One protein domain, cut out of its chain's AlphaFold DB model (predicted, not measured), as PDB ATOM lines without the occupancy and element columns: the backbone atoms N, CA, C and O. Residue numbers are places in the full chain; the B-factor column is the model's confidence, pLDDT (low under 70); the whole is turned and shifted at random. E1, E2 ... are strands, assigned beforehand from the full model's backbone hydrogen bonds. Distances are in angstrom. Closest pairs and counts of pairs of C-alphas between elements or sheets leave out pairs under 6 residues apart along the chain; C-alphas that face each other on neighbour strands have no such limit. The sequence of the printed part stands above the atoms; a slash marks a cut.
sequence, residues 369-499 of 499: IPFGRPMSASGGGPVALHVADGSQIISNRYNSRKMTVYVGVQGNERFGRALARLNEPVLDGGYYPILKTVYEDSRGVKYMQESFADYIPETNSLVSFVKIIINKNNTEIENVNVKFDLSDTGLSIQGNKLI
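This is residues 369 to 499 of the 499 residues of an uncharacterized protein of Clostridiaceae bacterium (UniProt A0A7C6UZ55). Two strongly twisted antiparallel sheets lie partly face to face as a sandwich, E1 E2 E3 E4 E9 over E5 E6 E7 E8, with their strands nearly aligned; at the tail, residues 492 to 498 stick out. The 131 printed residues hold nine named strands, E1 to E9 in chain order, and no named helix; the class is all strand, with 57 residues in named elements, under half. The whole is compact, with a radius of gyration of the C-alphas of 15.7 A and spans of 52 by 37 by 26 A.

Find C-alpha 369 at (-30.435, -36.994, 30.288), where E1, residues 369 to 371, begins. Next come E2, 384 to 387, E3, 392 to 395, and E4, 402 to 407, 16.7 A long. Then read E5, 426 to 428, E6, 432 to 440, 23.9 A, E7, 446 to 456, 30.0 A, and E8, 459 to 471, 32.8 A. E9, 483 to 486, ends at C-alpha 486, (-46.615, -26.780, 30.916).

E1 to E4 form a meander, each strand the antiparallel neighbour of the one before; N 385 of E2 and O 394 of E3 are within hydrogen-bond range at 2.8 A. Edge strand E9 is antiparallel to E4, with N 404 and O 485 2.8 A apart. E5 to E8 form the second meander; look at N 437 and O 449 of E6 and E7, 2.9 A. E7 bends by 57 degrees at 453 and E8 by 67 at 462. Between the sheets, the closest C-alphas of E2 and E7, Ala 384 and Ala 453, are 6.5 A apart.

The C-alphas farthest apart, Ser 378 and Glu 476, are 53.5 A apart. The printed part has no cut; links E1 to E2, E4 to E5 and E8 to E9 are long. The pLDDT is under 70 at residues 379 and 473 to 475.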
ATOM      1  N   ILE A 369     -31.801 -37.398  29.965       93.81
ATOM      2  CA  ILE A 369     -30.435 -36.994  30.288       93.81
ATOM      3  C   ILE A 369     -30.512 -35.851  31.312       93.81
ATOM      4  O   ILE A 369     -31.133 -34.819  31.032       93.81
ATOM      5  N   PRO A 370     -29.932 -36.006  32.515       93.75
ATOM      6  CA  PRO A 370     -29.898 -34.936  33.503       93.75
ATOM      7  C   PRO A 370     -28.838 -33.889  33.130       93.75
ATOM      8  O   PRO A 370     -27.642 -34.174  33.133       93.75
ATOM      9  N   PHE A 371     -29.266 -32.652  32.881       94.56
ATOM     10  CA  PHE A 371     -28.384 -31.492  32.747       94.56
ATOM     11  C   PHE A 371     -28.439 -30.617  33.998       94.56
ATOM     12  O   PHE A 371     -29.509 -30.325  34.528       94.56
ATOM     13  N   GLY A 372     -27.282 -30.166  34.471       90.06
ATOM     14  CA  GLY A 372     -27.158 -29.268  35.615       90.06
ATOM     15  C   GLY A 372     -25.703 -28.890  35.867       90.06
ATOM     16  O   GLY A 372     -24.801 -29.380  35.187       90.06
ATOM     17  N   ARG A 373     -25.462 -28.031  36.864       85.75
ATOM     18  CA  ARG A 373     -24.105 -27.775  37.365       85.75
ATOM     19  C   ARG A 373     -23.906 -28.477  38.704       85.75
ATOM     20  O   ARG A 373     -24.721 -28.270  39.606       85.75
ATOM     21  N   PRO A 374     -22.824 -29.254  38.878       80.62
ATOM     22  CA  PRO A 374     -22.497 -29.800  40.183       80.62
ATOM     23  C   PRO A 374     -22.211 -28.650  41.155       80.62
ATOM     24  O   PRO A 374     -21.353 -27.805  40.903       80.62
ATOM     25  N   MET A 375     -22.933 -28.611  42.274       80.50
ATOM     26  CA  MET A 375     -22.726 -27.618  43.337       80.50
ATOM     27  C   MET A 375     -21.644 -28.044  44.340       80.50
ATOM     28  O   MET A 375     -21.237 -27.254  45.189       80.50
ATOM     29  N   SER A 376     -21.186 -29.296  44.267       79.38
ATOM     30  CA  SER A 376     -20.146 -29.846  45.133       79.38
ATOM     31  C   SER A 376     -19.340 -30.935  44.418       79.38
ATOM     32  O   SER A 376     -19.803 -31.513  43.433       79.38
ATOM     33  N   ALA A 377     -18.151 -31.248  44.941       74.94
ATOM     34  CA  ALA A 377     -17.292 -32.315  44.420       74.94
ATOM     35  C   ALA A 377     -17.913 -33.720  44.550       74.94
ATOM     36  O   ALA A 377     -17.597 -34.602  43.760       74.94
ATOM     37  N   SER A 378     -18.825 -33.924  45.506       73.06
ATOM     38  CA  SER A 378     -19.610 -35.158  45.662       73.06
ATOM     39  C   SER A 378     -20.794 -35.264  44.690       73.06
ATOM     40  O   SER A 378     -21.586 -36.198  44.785       73.06
ATOM     41  N   GLY A 379     -20.944 -34.310  43.766       66.94
ATOM     42  CA  GLY A 379     -22.128 -34.185  42.925       66.94
ATOM     43  C   GLY A 379     -23.311 -33.554  43.668       66.94
ATOM     44  O   GLY A 379     -23.217 -33.169  44.836       66.94
ATOM     45  N   GLY A 380     -24.428 -33.393  42.961       72.88
ATOM     46  CA  GLY A 380     -25.654 -32.795  43.492       72.88
ATOM     47  C   GLY A 380     -25.882 -31.340  43.076       72.88
ATOM     48  O   GLY A 380     -24.972 -30.639  42.633       72.88
ATOM     49  N   GLY A 381     -27.135 -30.914  43.211       84.12
ATOM     50  CA  GLY A 381     -27.652 -29.642  42.712       84.12
ATOM     51  C   GLY A 381     -28.966 -29.848  41.949       84.12
ATOM     52  O   GLY A 381     -29.351 -30.993  41.699       84.12
ATOM     53  N   PRO A 382     -29.681 -28.767  41.601       89.25
ATOM     54  CA  PRO A 382     -30.816 -28.842  40.694       89.25
ATOM     55  C   PRO A 382     -30.394 -29.432  39.347       89.25
ATOM     56  O   PRO A 382     -29.328 -29.101  38.827       89.25
ATOM     57  N   VAL A 383     -31.258 -30.263  38.773       92.62
ATOM     58  CA  VAL A 383     -31.096 -30.800  37.418       92.62
ATOM     59  C   VAL A 383     -32.358 -30.556  36.601       92.62
ATOM     60  O   VAL A 383     -33.462 -30.499  37.139       92.62
ATOM     61  N   ALA A 384     -32.197 -30.426  35.295       95.25
ATOM     62  CA  ALA A 384     -33.267 -30.518  34.323       95.25
ATOM     63  C   ALA A 384     -33.118 -31.852  33.592       95.25
ATOM     64  O   ALA A 384     -32.052 -32.169  33.071       95.25
ATOM     65  N   LEU A 385     -34.177 -32.647  33.577       96.06
ATOM     66  CA  LEU A 385     -34.207 -33.960  32.951       96.06
ATOM     67  C   LEU A 385     -34.739 -33.787  31.527       96.06
ATOM     68  O   LEU A 385     -35.943 -33.640  31.328       96.06
ATOM     69  N   HIS A 386     -33.842 -33.732  30.548       97.25
ATOM     70  CA  HIS A 386     -34.203 -33.572  29.140       97.25
ATOM     71  C   HIS A 386     -34.456 -34.956  28.542       97.25
ATOM     72  O   HIS A 386     -33.540 -35.775  28.498       97.25
ATOM     73  N   VAL A 387     -35.686 -35.246  28.117       96.12
ATOM     74  CA  VAL A 387     -36.024 -36.552  27.529       96.12
ATOM     75  C   VAL A 387     -35.321 -36.692  26.183       96.12
ATOM     76  O   VAL A 387     -35.305 -35.745  25.396       96.12
ATOM     77  N   ALA A 388     -34.690 -37.845  25.944       94.12
ATOM     78  CA  ALA A 388     -33.755 -38.025  24.837       94.12
ATOM     79  C   ALA A 388     -34.419 -37.891  23.461       94.12
ATOM     80  O   ALA A 388     -33.759 -37.495  22.514       94.12
ATOM     81  N   ASP A 389     -35.724 -38.129  23.350       93.50
ATOM     82  CA  ASP A 389     -36.492 -37.882  22.123       93.50
ATOM     83  C   ASP A 389     -36.847 -36.402  21.891       93.50
ATOM     84  O   ASP A 389     -37.414 -36.059  20.859       93.50
ATOM     85  N   GLY A 390     -36.516 -35.508  22.828       95.38
ATOM     86  CA  GLY A 390     -36.838 -34.081  22.786       95.38
ATOM     87  C   GLY A 390     -38.270 -33.739  23.207       95.38
ATOM     88  O   GLY A 390     -38.606 -32.557  23.277       95.38
ATOM     89  N   SER A 391     -39.096 -34.737  23.534       95.00
ATOM     90  CA  SER A 391     -40.524 -34.576  23.817       95.00
ATOM     91  C   SER A 391     -40.808 -33.782  25.088       95.00
ATOM     92  O   SER A 391     -41.820 -33.080  25.155       95.00
ATOM     93  N   GLN A 392     -39.945 -33.896  26.104       96.31
ATOM     94  CA  GLN A 392     -40.176 -33.289  27.410       96.31
ATOM     95  C   GLN A 392     -38.909 -32.775  28.087       96.31
ATOM     96  O   GLN A 392     -37.799 -33.264  27.870       96.31
ATOM     97  N   ILE A 393     -39.112 -31.819  28.991       96.81
ATOM     98  CA  ILE A 393     -38.138 -31.421  30.006       96.81
ATOM     99  C   ILE A 393     -38.828 -31.488  31.363       96.81
ATOM    100  O   ILE A 393     -39.840 -30.819  31.577       96.81
ATOM    101  N   ILE A 394     -38.278 -32.279  32.279       94.62
ATOM    102  CA  ILE A 394     -38.831 -32.490  33.618       94.62
ATOM    103  C   ILE A 394     -37.900 -31.848  34.648       94.62
ATOM    104  O   ILE A 394     -36.683 -32.014  34.611       94.62
ATOM    105  N   SER A 395     -38.460 -31.091  35.581       92.12
ATOM    106  CA  SER A 395     -37.681 -30.377  36.587       92.12
ATOM    107  C   SER A 395     -37.266 -31.301  37.726       92.12
ATOM    108  O   SER A 395     -38.111 -31.787  38.470       92.12
ATOM    109  N   ASN A 396     -35.961 -31.482  37.932       88.50
ATOM    110  CA  ASN A 396     -35.321 -32.100  39.100       88.50
ATOM    111  C   ASN A 396     -35.585 -33.603  39.331       88.50
ATOM    112  O   ASN A 396     -34.655 -34.354  39.610       88.50
ATOM    113  N   ARG A 397     -36.838 -34.060  39.253       87.81
ATOM    114  CA  ARG A 397     -37.276 -35.443  39.493       87.81
ATOM    115  C   ARG A 397     -38.321 -35.837  38.455       87.81
ATOM    116  O   ARG A 397     -39.161 -35.017  38.108       87.81
ATOM    117  N   TYR A 398     -38.305 -37.095  38.021       82.88
ATOM    118  CA  TYR A 398     -39.159 -37.610  36.938       82.88
ATOM    119  C   TYR A 398     -40.673 -37.397  37.158       82.88
ATOM    120  O   TYR A 398     -41.422 -37.245  36.204       82.88
ATOM    121  N   ASN A 399     -41.132 -37.326  38.411       81.94
ATOM    122  CA  ASN A 399     -42.535 -37.109  38.777       81.94
ATOM    123  C   ASN A 399     -42.870 -35.648  39.133       81.94
ATOM    124  O   ASN A 399     -43.834 -35.389  39.853       81.94
ATOM    125  N   SER A 400     -42.043 -34.694  38.705       88.62
ATOM    126  CA  SER A 400     -42.219 -33.275  39.010       88.62
ATOM    127  C   SER A 400     -42.841 -32.496  37.846       88.62
ATOM    128  O   SER A 400     -43.383 -33.062  36.899       88.62
ATOM    129  N   ARG A 401     -42.762 -31.164  37.937       88.62
ATOM    130  CA  ARG A 401     -43.202 -30.235  36.897       88.62
ATOM    131  C   ARG A 401     -42.490 -30.541  35.590       88.62
ATOM    132  O   ARG A 401     -41.274 -30.746  35.583       88.62
ATOM    133  N   LYS A 402     -43.240 -30.517  34.496       91.25
ATOM    134  CA  LYS A 402     -42.741 -30.839  33.166       91.25
ATOM    135  C   LYS A 402     -43.253 -29.864  32.120       91.25
ATOM    136  O   LYS A 402     -44.334 -29.290  32.248       91.25
ATOM    137  N   MET A 403     -42.448 -29.715  31.084       93.94
ATOM    138  CA  MET A 403     -42.816 -29.100  29.822       93.94
ATOM    139  C   MET A 403     -42.852 -30.195  28.763       93.94
ATOM    140  O   MET A 403     -41.884 -30.944  28.653       93.94
ATOM    141  N   THR A 404     -43.917 -30.251  27.972       94.69
ATOM    142  CA  THR A 404     -44.041 -31.135  26.810       94.69
ATOM    143  C   THR A 404     -44.035 -30.302  25.531       94.69
ATOM    144  O   THR A 404     -44.710 -29.273  25.445       94.69
ATOM    145  N   VAL A 405     -43.266 -30.736  24.536       94.94
ATOM    146  CA  VAL A 405     -43.150 -30.084  23.229       94.94
ATOM    147  C   VAL A 405     -44.114 -30.744  22.250       94.94
ATOM    148  O   VAL A 405     -44.084 -31.960  22.060       94.94
ATOM    149  N   TYR A 406     -44.941 -29.932  21.599       91.56
ATOM    150  CA  TYR A 406     -45.818 -30.347  20.511       91.56
ATOM    151  C   TYR A 406     -45.513 -29.562  19.233       91.56
ATOM    152  O   TYR A 406     -45.192 -28.374  19.275       91.56
ATOM    153  N   VAL A 407     -45.630 -30.237  18.096       90.00
ATOM    154  CA  VAL A 407     -45.313 -29.770  16.747       90.00
ATOM    155  C   VAL A 407     -46.460 -30.083  15.775       90.00
ATOM    156  O   VAL A 407     -47.503 -30.630  16.159       90.00
ATOM    157  N   GLY A 408     -46.289 -29.706  14.509       84.56
ATOM    158  CA  GLY A 408     -47.252 -29.945  13.438       84.56
ATOM    159  C   GLY A 408     -48.133 -28.746  13.116       84.56
ATOM    160  O   GLY A 408     -48.145 -27.734  13.815       84.56
ATOM    161  N   VAL A 409     -48.926 -28.874  12.049       79.25
ATOM    162  CA  VAL A 409     -49.832 -27.819  11.548       79.25
ATOM    163  C   VAL A 409     -50.709 -27.235  12.661       79.25
ATOM    164  O   VAL A 409     -50.889 -26.024  12.743       79.25
ATOM    165  N   GLN A 410     -51.206 -28.083  13.562       76.62
ATOM    166  CA  GLN A 410     -52.042 -27.674  14.695       76.62
ATOM    167  C   GLN A 410     -51.296 -27.626  16.040       76.62
ATOM    168  O   GLN A 410     -51.903 -27.262  17.041       76.62
ATOM    169  N   GLY A 411     -50.010 -27.996  16.094       78.81
ATOM    170  CA  GLY A 411     -49.250 -28.037  17.350       78.81
ATOM    171  C   GLY A 411     -49.755 -29.099  18.335       78.81
ATOM    172  O   GLY A 411     -49.740 -28.864  19.541       78.81
ATOM    173  N   ASN A 412     -50.237 -30.236  17.820       80.31
ATOM    174  CA  ASN A 412     -50.865 -31.318  18.594       80.31
ATOM    175  C   ASN A 412     -50.076 -32.640  18.543       80.31
ATOM    176  O   ASN A 412     -50.400 -33.583  19.266       80.31
ATOM    177  N   GLU A 413     -49.044 -32.745  17.703       81.75
ATOM    178  CA  GLU A 413     -48.188 -33.929  17.644       81.75
ATOM    179  C   GLU A 413     -47.050 -33.780  18.652       81.75
ATOM    180  O   GLU A 413     -46.267 -32.847  18.546       81.75
ATOM    181  N   ARG A 414     -46.944 -34.662  19.653       92.06
ATOM    182  CA  ARG A 414     -45.810 -34.619  20.591       92.06
ATOM    183  C   ARG A 414     -44.505 -34.783  19.799       92.06
ATOM    184  O   ARG A 414     -44.406 -35.683  18.970       92.06
ATOM    185  N   PHE A 415     -43.512 -33.934  20.047       93.12
ATOM    186  CA  PHE A 415     -42.188 -34.092  19.442       93.12
ATOM    187  C   PHE A 415     -41.637 -35.485  19.790       93.12
ATOM    188  O   PHE A 415     -41.798 -35.926  20.926       93.12
ATOM    189  N   GLY A 416     -41.042 -36.199  18.832       89.06
ATOM    190  CA  GLY A 416     -40.521 -37.549  19.076       89.06
ATOM    191  C   GLY A 416     -41.608 -38.610  19.289       89.06
ATOM    192  O   GLY A 416     -41.322 -39.681  19.811       89.06
ATOM    193  N   ARG A 417     -42.868 -38.329  18.916       85.38
ATOM    194  CA  ARG A 417     -43.983 -39.279  19.061       85.38
ATOM    195  C   ARG A 417     -43.745 -40.584  18.304       85.38
ATOM    196  O   ARG A 417     -44.063 -41.630  18.852       85.38
ATOM    197  N   ALA A 418     -43.233 -40.517  17.077       84.25
ATOM    198  CA  ALA A 418     -42.909 -41.693  16.275       84.25
ATOM    199  C   ALA A 418     -41.393 -41.914  16.236       84.25
ATOM    200  O   ALA A 418     -40.664 -41.100  15.670       84.25
ATOM    201  N   LEU A 419     -40.918 -43.028  16.801       80.00
ATOM    202  CA  LEU A 419     -39.486 -43.346  16.808       80.00
ATOM    203  C   LEU A 419     -38.917 -43.502  15.392       80.00
ATOM    204  O   LEU A 419     -37.793 -43.081  15.158       80.00
ATOM    205  N   ALA A 420     -39.694 -44.020  14.434       82.19
ATOM    206  CA  ALA A 420     -39.252 -44.139  13.043       82.19
ATOM    207  C   ALA A 420     -38.949 -42.785  12.368       82.19
ATOM    208  O   ALA A 420     -38.147 -42.721  11.440       82.19
ATOM    209  N   ARG A 421     -39.554 -41.692  12.852       88.38
ATOM    210  CA  ARG A 421     -39.331 -40.322  12.355       88.38
ATOM    211  C   ARG A 421     -38.397 -39.504  13.243       88.38
ATOM    212  O   ARG A 421     -38.232 -38.301  13.037       88.38
ATOM    213  N   LEU A 422     -37.813 -40.143  14.254       89.94
ATOM    214  CA  LEU A 422     -36.845 -39.555  15.160       89.94
ATOM    215  C   LEU A 422     -35.451 -40.039  14.759       89.94
ATOM    216  O   LEU A 422     -35.153 -41.229  14.807       89.94
ATOM    217  N   ASN A 423     -34.568 -39.109  14.410       90.56
ATOM    218  CA  ASN A 423     -33.158 -39.450  14.279       90.56
ATOM    219  C   ASN A 423     -32.569 -39.772  15.653       90.56
ATOM    220  O   ASN A 423     -32.993 -39.204  16.662       90.56
ATOM    221  N   GLU A 424     -31.520 -40.596  15.663       87.31
ATOM    222  CA  GLU A 424     -30.769 -40.898  16.877       87.31
ATOM    223  C   GLU A 424     -30.402 -39.607  17.637       87.31
ATOM    224  O   GLU A 424     -29.822 -38.682  17.050       87.31
ATOM    225  N   PRO A 425     -30.771 -39.501  18.925       91.38
ATOM    226  CA  PRO A 425     -30.449 -38.335  19.722       91.38
ATOM    227  C   PRO A 425     -28.963 -38.311  20.055       91.38
ATOM    228  O   PRO A 425     -28.389 -39.309  20.487       91.38
ATOM    229  N   VAL A 426     -28.334 -37.147  19.903       93.69
ATOM    230  CA  VAL A 426     -26.892 -36.997  20.119       93.69
ATOM    231  C   VAL A 426     -26.585 -35.828  21.039       93.69
ATOM    232  O   VAL A 426     -27.287 -34.817  21.058       93.69
ATOM    233  N   LEU A 427     -25.496 -35.941  21.792       95.56
ATOM    234  CA  LEU A 427     -24.876 -34.787  22.430       95.56
ATOM    235  C   LEU A 427     -24.049 -34.021  21.399       95.56
ATOM    236  O   LEU A 427     -23.430 -34.621  20.519       95.56
ATOM    237  N   ASP A 428     -24.012 -32.694  21.499       95.25
ATOM    238  CA  ASP A 428     -23.186 -31.894  20.599       95.25
ATOM    239  C   ASP A 428     -21.706 -32.306  20.703       95.25
ATOM    240  O   ASP A 428     -21.169 -32.518  21.791       95.25
ATOM    241  N   GLY A 429     -21.057 -32.517  19.556       91.25
ATOM    242  CA  GLY A 429     -19.708 -33.091  19.489       91.25
ATOM    243  C   GLY A 429     -19.549 -34.492  20.108       91.25
ATOM    244  O   GLY A 429     -18.420 -34.948  20.250       91.25
ATOM    245  N   GLY A 430     -20.640 -35.163  20.490       88.44
ATOM    246  CA  GLY A 430     -20.653 -36.451  21.192       88.44
ATOM    247  C   GLY A 430     -20.498 -36.362  22.716       88.44
ATOM    248  O   GLY A 430     -20.567 -37.391  23.382       88.44
ATOM    249  N   TYR A 431     -20.290 -35.170  23.289       89.31
ATOM    250  CA  TYR A 431     -20.000 -35.030  24.727       89.31
ATOM    251  C   TYR A 431     -20.386 -33.689  25.358       89.31
ATOM    252  O   TYR A 431     -20.455 -33.599  26.586       89.31
ATOM    253  N   TYR A 432     -20.621 -32.627  24.581       94.12
ATOM    254  CA  TYR A 432     -21.091 -31.371  25.161       94.12
ATOM    255  C   TYR A 432     -22.513 -31.557  25.705       94.12
ATOM    256  O   TYR A 432     -23.311 -32.248  25.071       94.12
ATOM    257  N   PRO A 433     -22.868 -30.935  26.847       93.69
ATOM    258  CA  PRO A 433     -24.169 -31.111  27.499       93.69
ATOM    259  C   PRO A 433     -25.281 -30.330  26.775       93.69
ATOM    260  O   PRO A 433     -25.987 -29.519  27.366       93.69
ATOM    261  N   ILE A 434     -25.387 -30.549  25.466       97.19
ATOM    262  CA  ILE A 434     -26.358 -29.978  24.547       97.19
ATOM    263  C   ILE A 434     -26.963 -31.161  23.801       97.19
ATOM    264  O   ILE A 434     -26.330 -31.734  22.916       97.19
ATOM    265  N   LEU A 435     -28.180 -31.536  24.175       97.69
ATOM    266  CA  LEU A 435     -28.938 -32.571  23.491       97.69
ATOM    267  C   LEU A 435     -29.453 -32.025  22.158       97.69
ATOM    268  O   LEU A 435     -30.161 -31.014  22.133       97.69
ATOM    269  N   LYS A 436     -29.110 -32.716  21.073       98.12
ATOM    270  CA  LYS A 436     -29.576 -32.465  19.714       98.12
ATOM    271  C   LYS A 436     -30.511 -33.583  19.281       98.12
ATOM    272  O   LYS A 436     -30.133 -34.752  19.302       98.12
ATOM    273  N   THR A 437     -31.709 -33.209  18.855       96.75
ATOM    274  CA  THR A 437     -32.702 -34.140  18.314       96.75
ATOM    275  C   THR A 437     -33.242 -33.625  16.994       96.75
ATOM    276  O   THR A 437     -33.283 -32.418  16.732       96.75
ATOM    277  N   VAL A 438     -33.637 -34.554  16.130       96.94
ATOM    278  CA  VAL A 438     -34.246 -34.239  14.842       96.94
ATOM    279  C   VAL A 438     -35.465 -35.121  14.675       96.94
ATOM    280  O   VAL A 438     -35.346 -36.339  14.740       96.94
ATOM    281  N   TYR A 439     -36.619 -34.500  14.474       95.38
ATOM    282  CA  TYR A 439     -37.899 -35.184  14.353       95.38
ATOM    283  C   TYR A 439     -38.646 -34.703  13.117       95.38
ATOM    284  O   TYR A 439     -38.659 -33.504  12.839       95.38
ATOM    285  N   GLU A 440     -39.276 -35.615  12.392       92.75
ATOM    286  CA  GLU A 440     -40.196 -35.299  11.304       92.75
ATOM    287  C   GLU A 440     -41.643 -35.549  11.750       92.75
ATOM    288  O   GLU A 440     -41.975 -36.618  12.267       92.75
ATOM    289  N   ASP A 441     -42.515 -34.548  11.602       86.75
ATOM    290  CA  ASP A 441     -43.932 -34.738  11.920       86.75
ATOM    291  C   ASP A 441     -44.647 -35.592  10.865       86.75
ATOM    292  O   ASP A 441     -44.132 -35.868   9.783       86.75
ATOM    293  N   SER A 442     -45.883 -35.987  11.168       81.94
ATOM    294  CA  SER A 442     -46.763 -36.753  10.269       81.94
ATOM    295  C   SER A 442     -47.029 -36.107   8.900       81.94
ATOM    296  O   SER A 442     -47.656 -36.721   8.036       81.94
ATOM    297  N   ARG A 443     -46.605 -34.859   8.680       79.38
ATOM    298  CA  ARG A 443     -46.773 -34.130   7.422       79.38
ATOM    299  C   ARG A 443     -45.443 -33.851   6.710       79.38
ATOM    300  O   ARG A 443     -45.444 -33.129   5.714       79.38
ATOM    301  N   GLY A 444     -44.336 -34.420   7.184       83.94
ATOM    302  CA  GLY A 444     -43.021 -34.297   6.553       83.94
ATOM    303  C   GLY A 444     -42.259 -33.018   6.912       83.94
ATOM    304  O   GLY A 444     -41.258 -32.693   6.263       83.94
ATOM    305  N   VAL A 445     -42.719 -32.253   7.912       87.94
ATOM    306  CA  VAL A 445     -41.986 -31.076   8.398       87.94
ATOM    307  C   VAL A 445     -40.941 -31.529   9.396       87.94
ATOM    308  O   VAL A 445     -41.233 -32.226  10.365       87.94
ATOM    309  N   LYS A 446     -39.708 -31.087   9.175       94.12
ATOM    310  CA  LYS A 446     -38.550 -31.457   9.973       94.12
ATOM    311  C   LYS A 446     -38.270 -30.410  11.043       94.12
ATOM    312  O   LYS A 446     -38.114 -29.224  10.752       94.12
ATOM    313  N   TYR A 447     -38.125 -30.860  12.279       96.06
ATOM    314  CA  TYR A 447     -37.823 -30.051  13.449       96.06
ATOM    315  C   TYR A 447     -36.468 -30.471  14.004       96.06
ATOM    316  O   TYR A 447     -36.246 -31.638  14.310       96.06
ATOM    317  N   MET A 448     -35.556 -29.517  14.141       97.62
ATOM    318  CA  MET A 448     -34.259 -29.727  14.781       97.62
ATOM    319  C   MET A 448     -34.271 -29.001  16.117       97.62
ATOM    320  O   MET A 448     -34.447 -27.781  16.149       97.62
ATOM    321  N   GLN A 449     -34.095 -29.738  17.206       98.00
ATOM    322  CA  GLN A 449     -34.082 -29.198  18.555       98.00
ATOM    323  C   GLN A 449     -32.675 -29.280  19.149       98.00
ATOM    324  O   GLN A 449     -32.015 -30.310  19.081       98.00
ATOM    325  N   GLU A 450     -32.237 -28.185  19.765       97.88
ATOM    326  CA  GLU A 450     -31.063 -28.128  20.636       97.88
ATOM    327  C   GLU A 450     -31.541 -27.769  22.043       97.88
ATOM    328  O   GLU A 450     -32.324 -26.826  22.209       97.88
ATOM    329  N   SER A 451     -31.089 -28.500  23.063       97.00
ATOM    330  CA  SER A 451     -31.474 -28.211  24.442       97.00
ATOM    331  C   SER A 451     -30.364 -28.474  25.454       97.00
ATOM    332  O   SER A 451     -29.643 -29.460  25.360       97.00
ATOM    333  N   PHE A 452     -30.235 -27.580  26.429       96.50
ATOM    334  CA  PHE A 452     -29.274 -27.674  27.532       96.50
ATOM    335  C   PHE A 452     -29.821 -26.951  28.764       96.50
ATOM    336  O   PHE A 452     -30.869 -26.306  28.682       96.50
ATOM    337  N   ALA A 453     -29.127 -27.028  29.898       95.12
ATOM    338  CA  ALA A 453     -29.516 -26.308  31.107       95.12
ATOM    339  C   ALA A 453     -28.343 -25.537  31.711       95.12
ATOM    340  O   ALA A 453     -27.236 -26.065  31.816       95.12
ATOM    341  N   ASP A 454     -28.597 -24.297  32.127       92.62
ATOM    342  CA  ASP A 454     -27.609 -23.474  32.813       92.62
ATOM    343  C   ASP A 454     -28.244 -22.410  33.732       92.62
ATOM    344  O   ASP A 454     -29.452 -22.184  33.719       92.62
ATOM    345  N   TYR A 455     -27.428 -21.760  34.557       89.62
ATOM    346  CA  TYR A 455     -27.822 -20.608  35.363       89.62
ATOM    347  C   TYR A 455     -27.715 -19.309  34.570       89.62
ATOM    348  O   TYR A 455     -26.781 -19.108  33.793       89.62
ATOM    349  N   ILE A 456     -28.641 -18.392  34.843       86.19
ATOM    350  CA  ILE A 456     -28.634 -17.032  34.301       86.19
ATOM    351  C   ILE A 456     -28.649 -16.003  35.436       86.19
ATOM    352  O   ILE A 456     -29.174 -16.303  36.507       86.19
ATOM    353  N   PRO A 457     -28.114 -14.786  35.234       87.62
ATOM    354  CA  PRO A 457     -28.096 -13.753  36.275       87.62
ATOM    355  C   PRO A 457     -29.478 -13.365  36.829       87.62
ATOM    356  O   PRO A 457     -29.578 -12.867  37.945       87.62
ATOM    357  N   GLU A 458     -30.548 -13.567  36.060       83.50
ATOM    358  CA  GLU A 458     -31.913 -13.160  36.400       83.50
ATOM    359  C   GLU A 458     -32.608 -14.081  37.413       83.50
ATOM    360  O   GLU A 458     -33.641 -13.701  37.966       83.50
ATOM    361  N   THR A 459     -32.090 -15.290  37.653       83.25
ATOM    362  CA  THR A 459     -32.679 -16.230  38.613       83.25
ATOM    363  C   THR A 459     -31.643 -17.168  39.224       83.25
ATOM    364  O   THR A 459     -30.723 -17.638  38.566       83.25
ATOM    365  N   ASN A 460     -31.853 -17.518  40.493       84.56
ATOM    366  CA  ASN A 460     -31.063 -18.544  41.178       84.56
ATOM    367  C   ASN A 460     -31.525 -19.974  40.840       84.56
ATOM    368  O   ASN A 460     -30.998 -20.939  41.389       84.56
ATOM    369  N   SER A 461     -32.542 -20.131  39.989       86.38
ATOM    370  CA  SER A 461     -32.983 -21.429  39.477       86.38
ATOM    371  C   SER A 461     -32.138 -21.863  38.282       86.38
ATOM    372  O   SER A 461     -31.746 -21.034  37.464       86.38
ATOM    373  N   LEU A 462     -31.923 -23.173  38.141       89.75
ATOM    374  CA  LEU A 462     -31.428 -23.740  36.889       89.75
ATOM    375  C   LEU A 462     -32.474 -23.502  35.788       89.75
ATOM    376  O   LEU A 462     -33.670 -23.702  36.017       89.75
ATOM    377  N   VAL A 463     -32.032 -23.071  34.608       92.12
ATOM    378  CA  VAL A 463     -32.894 -22.758  33.466       92.12
ATOM    379  C   VAL A 463     -32.555 -23.673  32.301       92.12
ATOM    380  O   VAL A 463     -31.396 -23.789  31.915       92.12
ATOM    381  N   SER A 464     -33.575 -24.289  31.708       94.31
ATOM    382  CA  SER A 464     -33.437 -25.009  30.445       94.31
ATOM    383  C   SER A 464     -33.568 -24.056  29.263       94.31
ATOM    384  O   SER A 464     -34.502 -23.255  29.187       94.31
ATOM    385  N   PHE A 465     -32.647 -24.181  28.318       95.06
ATOM    386  CA  PHE A 465     -32.659 -23.504  27.032       95.06
ATOM    387  C   PHE A 465     -33.098 -24.495  25.970       95.06
ATOM    388  O   PHE A 465     -32.606 -25.623  25.932       95.06
ATOM    389  N   VAL A 466     -34.016 -24.066  25.109       95.31
ATOM    390  CA  VAL A 466     -34.511 -24.864  23.990       95.31
ATOM    391  C   VAL A 466     -34.532 -23.985  22.757       95.31
ATOM    392  O   VAL A 466     -35.059 -22.872  22.778       95.31
ATOM    393  N   LYS A 467     -33.954 -24.493  21.678       95.75
ATOM    394  CA  LYS A 467     -33.994 -23.882  20.356       95.75
ATOM    395  C   LYS A 467     -34.576 -24.899  19.397       95.75
ATOM    396  O   LYS A 467     -34.074 -26.012  19.324       95.75
ATOM    397  N   ILE A 468     -35.607 -24.499  18.662       95.31
ATOM    398  CA  ILE A 468     -36.241 -25.327  17.638       95.31
ATOM    399  C   ILE A 468     -36.093 -24.609  16.303       95.31
ATOM    400  O   ILE A 468     -36.480 -23.449  16.163       95.31
ATOM    401  N   ILE A 469     -35.504 -25.300  15.334       95.62
ATOM    402  CA  ILE A 469     -35.400 -24.863  13.945       95.62
ATOM    403  C   ILE A 469     -36.368 -25.711  13.133       95.62
ATOM    404  O   ILE A 469     -36.322 -26.939  13.185       95.62
ATOM    405  N   ILE A 470     -37.227 -25.046  12.372       94.19
ATOM    406  CA  ILE A 470     -38.259 -25.681  11.559       94.19
ATOM    407  C   ILE A 470     -37.815 -25.633  10.101       94.19
ATOM    408  O   ILE A 470     -37.526 -24.558   9.574       94.19
ATOM    409  N   ASN A 471     -37.790 -26.787   9.445       89.81
ATOM    410  CA  ASN A 471     -37.581 -26.916   8.014       89.81
ATOM    411  C   ASN A 471     -38.779 -27.636   7.391       89.81
ATOM    412  O   ASN A 471     -39.016 -28.814   7.639       89.81
ATOM    413  N   LYS A 472     -39.531 -26.915   6.562       78.19
ATOM    414  CA  LYS A 472     -40.740 -27.430   5.915       78.19
ATOM    415  C   LYS A 472     -40.463 -28.383   4.754       78.19
ATOM    416  O   LYS A 472     -41.415 -28.970   4.260       78.19
ATOM    417  N   ASN A 473     -39.214 -28.544   4.304       69.38
ATOM    418  CA  ASN A 473     -38.893 -29.260   3.061       69.38
ATOM    419  C   ASN A 473     -39.749 -28.736   1.873       69.38
ATOM    420  O   ASN A 473     -40.251 -27.613   1.920       69.38
ATOM    421  N   ASN A 474     -39.929 -29.522   0.805       65.81
ATOM    422  CA  ASN A 474     -40.824 -29.196  -0.320       65.81
ATOM    423  C   ASN A 474     -42.312 -29.479  -0.005       65.81
ATOM    424  O   ASN A 474     -43.068 -29.855  -0.898       65.81
ATOM    425  N   THR A 475     -42.737 -29.370   1.256       64.62
ATOM    426  CA  THR A 475     -44.145 -29.591   1.614       64.62
ATOM    427  C   THR A 475     -44.994 -28.379   1.220       64.62
ATOM    428  O   THR A 475     -44.541 -27.238   1.286       64.62
ATOM    429  N   GLU A 476     -46.257 -28.608   0.851       74.38
ATOM    430  CA  GLU A 476     -47.232 -27.544   0.535       74.38
ATOM    431  C   GLU A 476     -47.740 -26.801   1.792       74.38
ATOM    432  O   GLU A 476     -48.711 -26.048   1.750       74.38
ATOM    433  N   ILE A 477     -47.106 -27.017   2.949       72.75
ATOM    434  CA  ILE A 477     -47.601 -26.558   4.245       72.75
ATOM    435  C   ILE A 477     -47.236 -25.093   4.478       72.75
ATOM    436  O   ILE A 477     -46.092 -24.723   4.767       72.75
ATOM    437  N   GLU A 478     -48.253 -24.238   4.447       74.88
ATOM    438  CA  GLU A 478     -48.074 -22.802   4.641       74.88
ATOM    439  C   GLU A 478     -47.694 -22.432   6.077       74.88
ATOM    440  O   GLU A 478     -46.883 -21.529   6.274       74.88
ATOM    441  N   ASN A 479     -48.204 -23.141   7.090       81.44
ATOM    442  CA  ASN A 479     -47.994 -22.809   8.502       81.44
ATOM    443  C   ASN A 479     -47.864 -24.058   9.381       81.44
ATOM    444  O   ASN A 479     -48.558 -25.052   9.175       81.44
ATOM    445  N   VAL A 480     -47.002 -23.971  10.395       84.38
ATOM    446  CA  VAL A 480     -46.890 -24.966  11.468       84.38
ATOM    447  C   VAL A 480     -46.840 -24.277  12.820       84.38
ATOM    448  O   VAL A 480     -46.417 -23.125  12.919       84.38
ATOM    449  N   ASN A 481     -47.255 -24.997  13.856       86.00
ATOM    450  CA  ASN A 481     -47.276 -24.523  15.227       86.00
ATOM    451  C   ASN A 481     -46.307 -25.339  16.083       86.00
ATOM    452  O   ASN A 481     -46.252 -26.564  15.989       86.00
ATOM    453  N   VAL A 482     -45.581 -24.646  16.958       90.38
ATOM    454  CA  VAL A 482     -44.812 -25.270  18.035       90.38
ATOM    455  C   VAL A 482     -45.411 -24.812  19.353       90.38
ATOM    456  O   VAL A 482     -45.434 -23.617  19.651       90.38
ATOM    457  N   LYS A 483     -45.928 -25.763  20.125       90.69
ATOM    458  CA  LYS A 483     -46.575 -25.522  21.411       90.69
ATOM    459  C   LYS A 483     -45.726 -26.123  22.527       90.69
ATOM    460  O   LYS A 483     -45.306 -27.274  22.453       90.69
ATOM    461  N   PHE A 484     -45.533 -25.345  23.585       90.12
ATOM    462  CA  PHE A 484     -44.955 -25.811  24.841       90.12
ATOM    463  C   PHE A 484     -46.078 -25.914  25.866       90.12
ATOM    464  O   PHE A 484     -46.652 -24.902  26.267       90.12
ATOM    465  N   ASP A 485     -46.422 -27.136  26.246       88.25
ATOM    466  CA  ASP A 485     -47.452 -27.416  27.238       88.25
ATOM    467  C   ASP A 485     -46.792 -27.589  28.604       88.25
ATOM    468  O   ASP A 485     -45.868 -28.389  28.756       88.25
ATOM    469  N   LEU A 486     -47.216 -26.804  29.586       87.69
ATOM    470  CA  LEU A 486     -46.615 -26.780  30.916       87.69
ATOM    471  C   LEU A 486     -47.572 -27.417  31.916       87.69
ATOM    472  O   LEU A 486     -48.761 -27.117  31.914       87.69
ATOM    473  N   SER A 487     -47.045 -28.239  32.821       84.31
ATOM    474  CA  SER A 487     -47.839 -28.781  33.933       84.31
ATOM    475  C   SER A 487     -48.147 -27.746  35.025       84.31
ATOM    476  O   SER A 487     -48.921 -28.023  35.937       84.31
ATOM    477  N   ASP A 488     -47.470 -26.596  34.998       80.06
ATOM    478  CA  ASP A 488     -47.679 -25.496  35.938       80.06
ATOM    479  C   ASP A 488     -48.984 -24.747  35.615       80.06
ATOM    480  O   ASP A 488     -49.272 -24.432  34.461       80.06
ATOM    481  N   THR A 489     -49.765 -24.428  36.646       77.06
ATOM    482  CA  THR A 489     -51.027 -23.683  36.528       77.06
ATOM    483  C   THR A 489     -50.877 -22.253  37.047       77.06
ATOM    484  O   THR A 489     -49.966 -21.946  37.813       77.06
ATOM    485  N   GLY A 490     -51.777 -21.356  36.627       74.06
ATOM    486  CA  GLY A 490     -51.796 -19.965  37.104       74.06
ATOM    487  C   GLY A 490     -50.695 -19.071  36.528       74.06
ATOM    488  O   GLY A 490     -50.450 -17.993  37.063       74.06
ATOM    489  N   LEU A 491     -50.045 -19.509  35.449       77.44
ATOM    490  CA  LEU A 491     -49.044 -18.723  34.739       77.44
ATOM    491  C   LEU A 491     -49.698 -17.587  33.950       77.44
ATOM    492  O   LEU A 491     -50.773 -17.751  33.370       77.44
ATOM    493  N   SER A 492     -49.018 -16.448  33.881       77.06
ATOM    494  CA  SER A 492     -49.443 -15.302  33.080       77.06
ATOM    495  C   SER A 492     -48.323 -14.820  32.167       77.06
ATOM    496  O   SER A 492     -47.136 -14.986  32.447       77.06
ATOM    497  N   ILE A 493     -48.691 -14.246  31.025       80.50
ATOM    498  CA  ILE A 493     -47.717 -13.705  30.078       80.50
ATOM    499  C   ILE A 493     -47.434 -12.252  30.453       80.50
ATOM    500  O   ILE A 493     -48.335 -11.415  30.463       80.50
ATOM    501  N   GLN A 494     -46.165 -11.936  30.698       78.88
ATOM    502  CA  GLN A 494     -45.679 -10.571  30.851       78.88
ATOM    503  C   GLN A 494     -44.605 -10.289  29.794       78.88
ATOM    504  O   GLN A 494     -43.433 -10.645  29.940       78.88
ATOM    505  N   GLY A 495     -45.005  -9.636  28.699       80.44
ATOM    506  CA  GLY A 495     -44.123  -9.373  27.559       80.44
ATOM    507  C   GLY A 495     -43.723 -10.666  26.847       80.44
ATOM    508  O   GLY A 495     -44.581 -11.395  26.363       80.44
ATOM    509  N   ASN A 496     -42.422 -10.955  26.779       74.75
ATOM    510  CA  ASN A 496     -41.873 -12.197  26.220       74.75
ATOM    511  C   ASN A 496     -41.549 -13.255  27.292       74.75
ATOM    512  O   ASN A 496     -40.754 -14.164  27.041       74.75
ATOM    513  N   LYS A 497     -42.099 -13.099  28.500       71.56
ATOM    514  CA  LYS A 497     -41.894 -14.002  29.630       71.56
ATOM    515  C   LYS A 497     -43.221 -14.592  30.070       71.56
ATOM    516  O   LYS A 497     -44.248 -13.920  30.052       71.56
ATOM    517  N   LEU A 498     -43.151 -15.832  30.520       72.81
ATOM    518  CA  LEU A 498     -44.214 -16.487  31.260       72.81
ATOM    519  C   LEU A 498     -43.823 -16.456  32.744       72.81
ATOM    520  O   LEU A 498     -42.717 -16.904  33.084       72.81
ATOM    521  N   ILE A 499     -44.671 -15.852  33.576       74.19
ATOM    522  CA  ILE A 499     -44.457 -15.617  35.013       74.19
ATOM    523  C   ILE A 499     -45.476 -16.356  35.869       74.19
ATOM    524  O   ILE A 499     -46.654 -16.445  35.447       74.19
TER     525      ILE A 499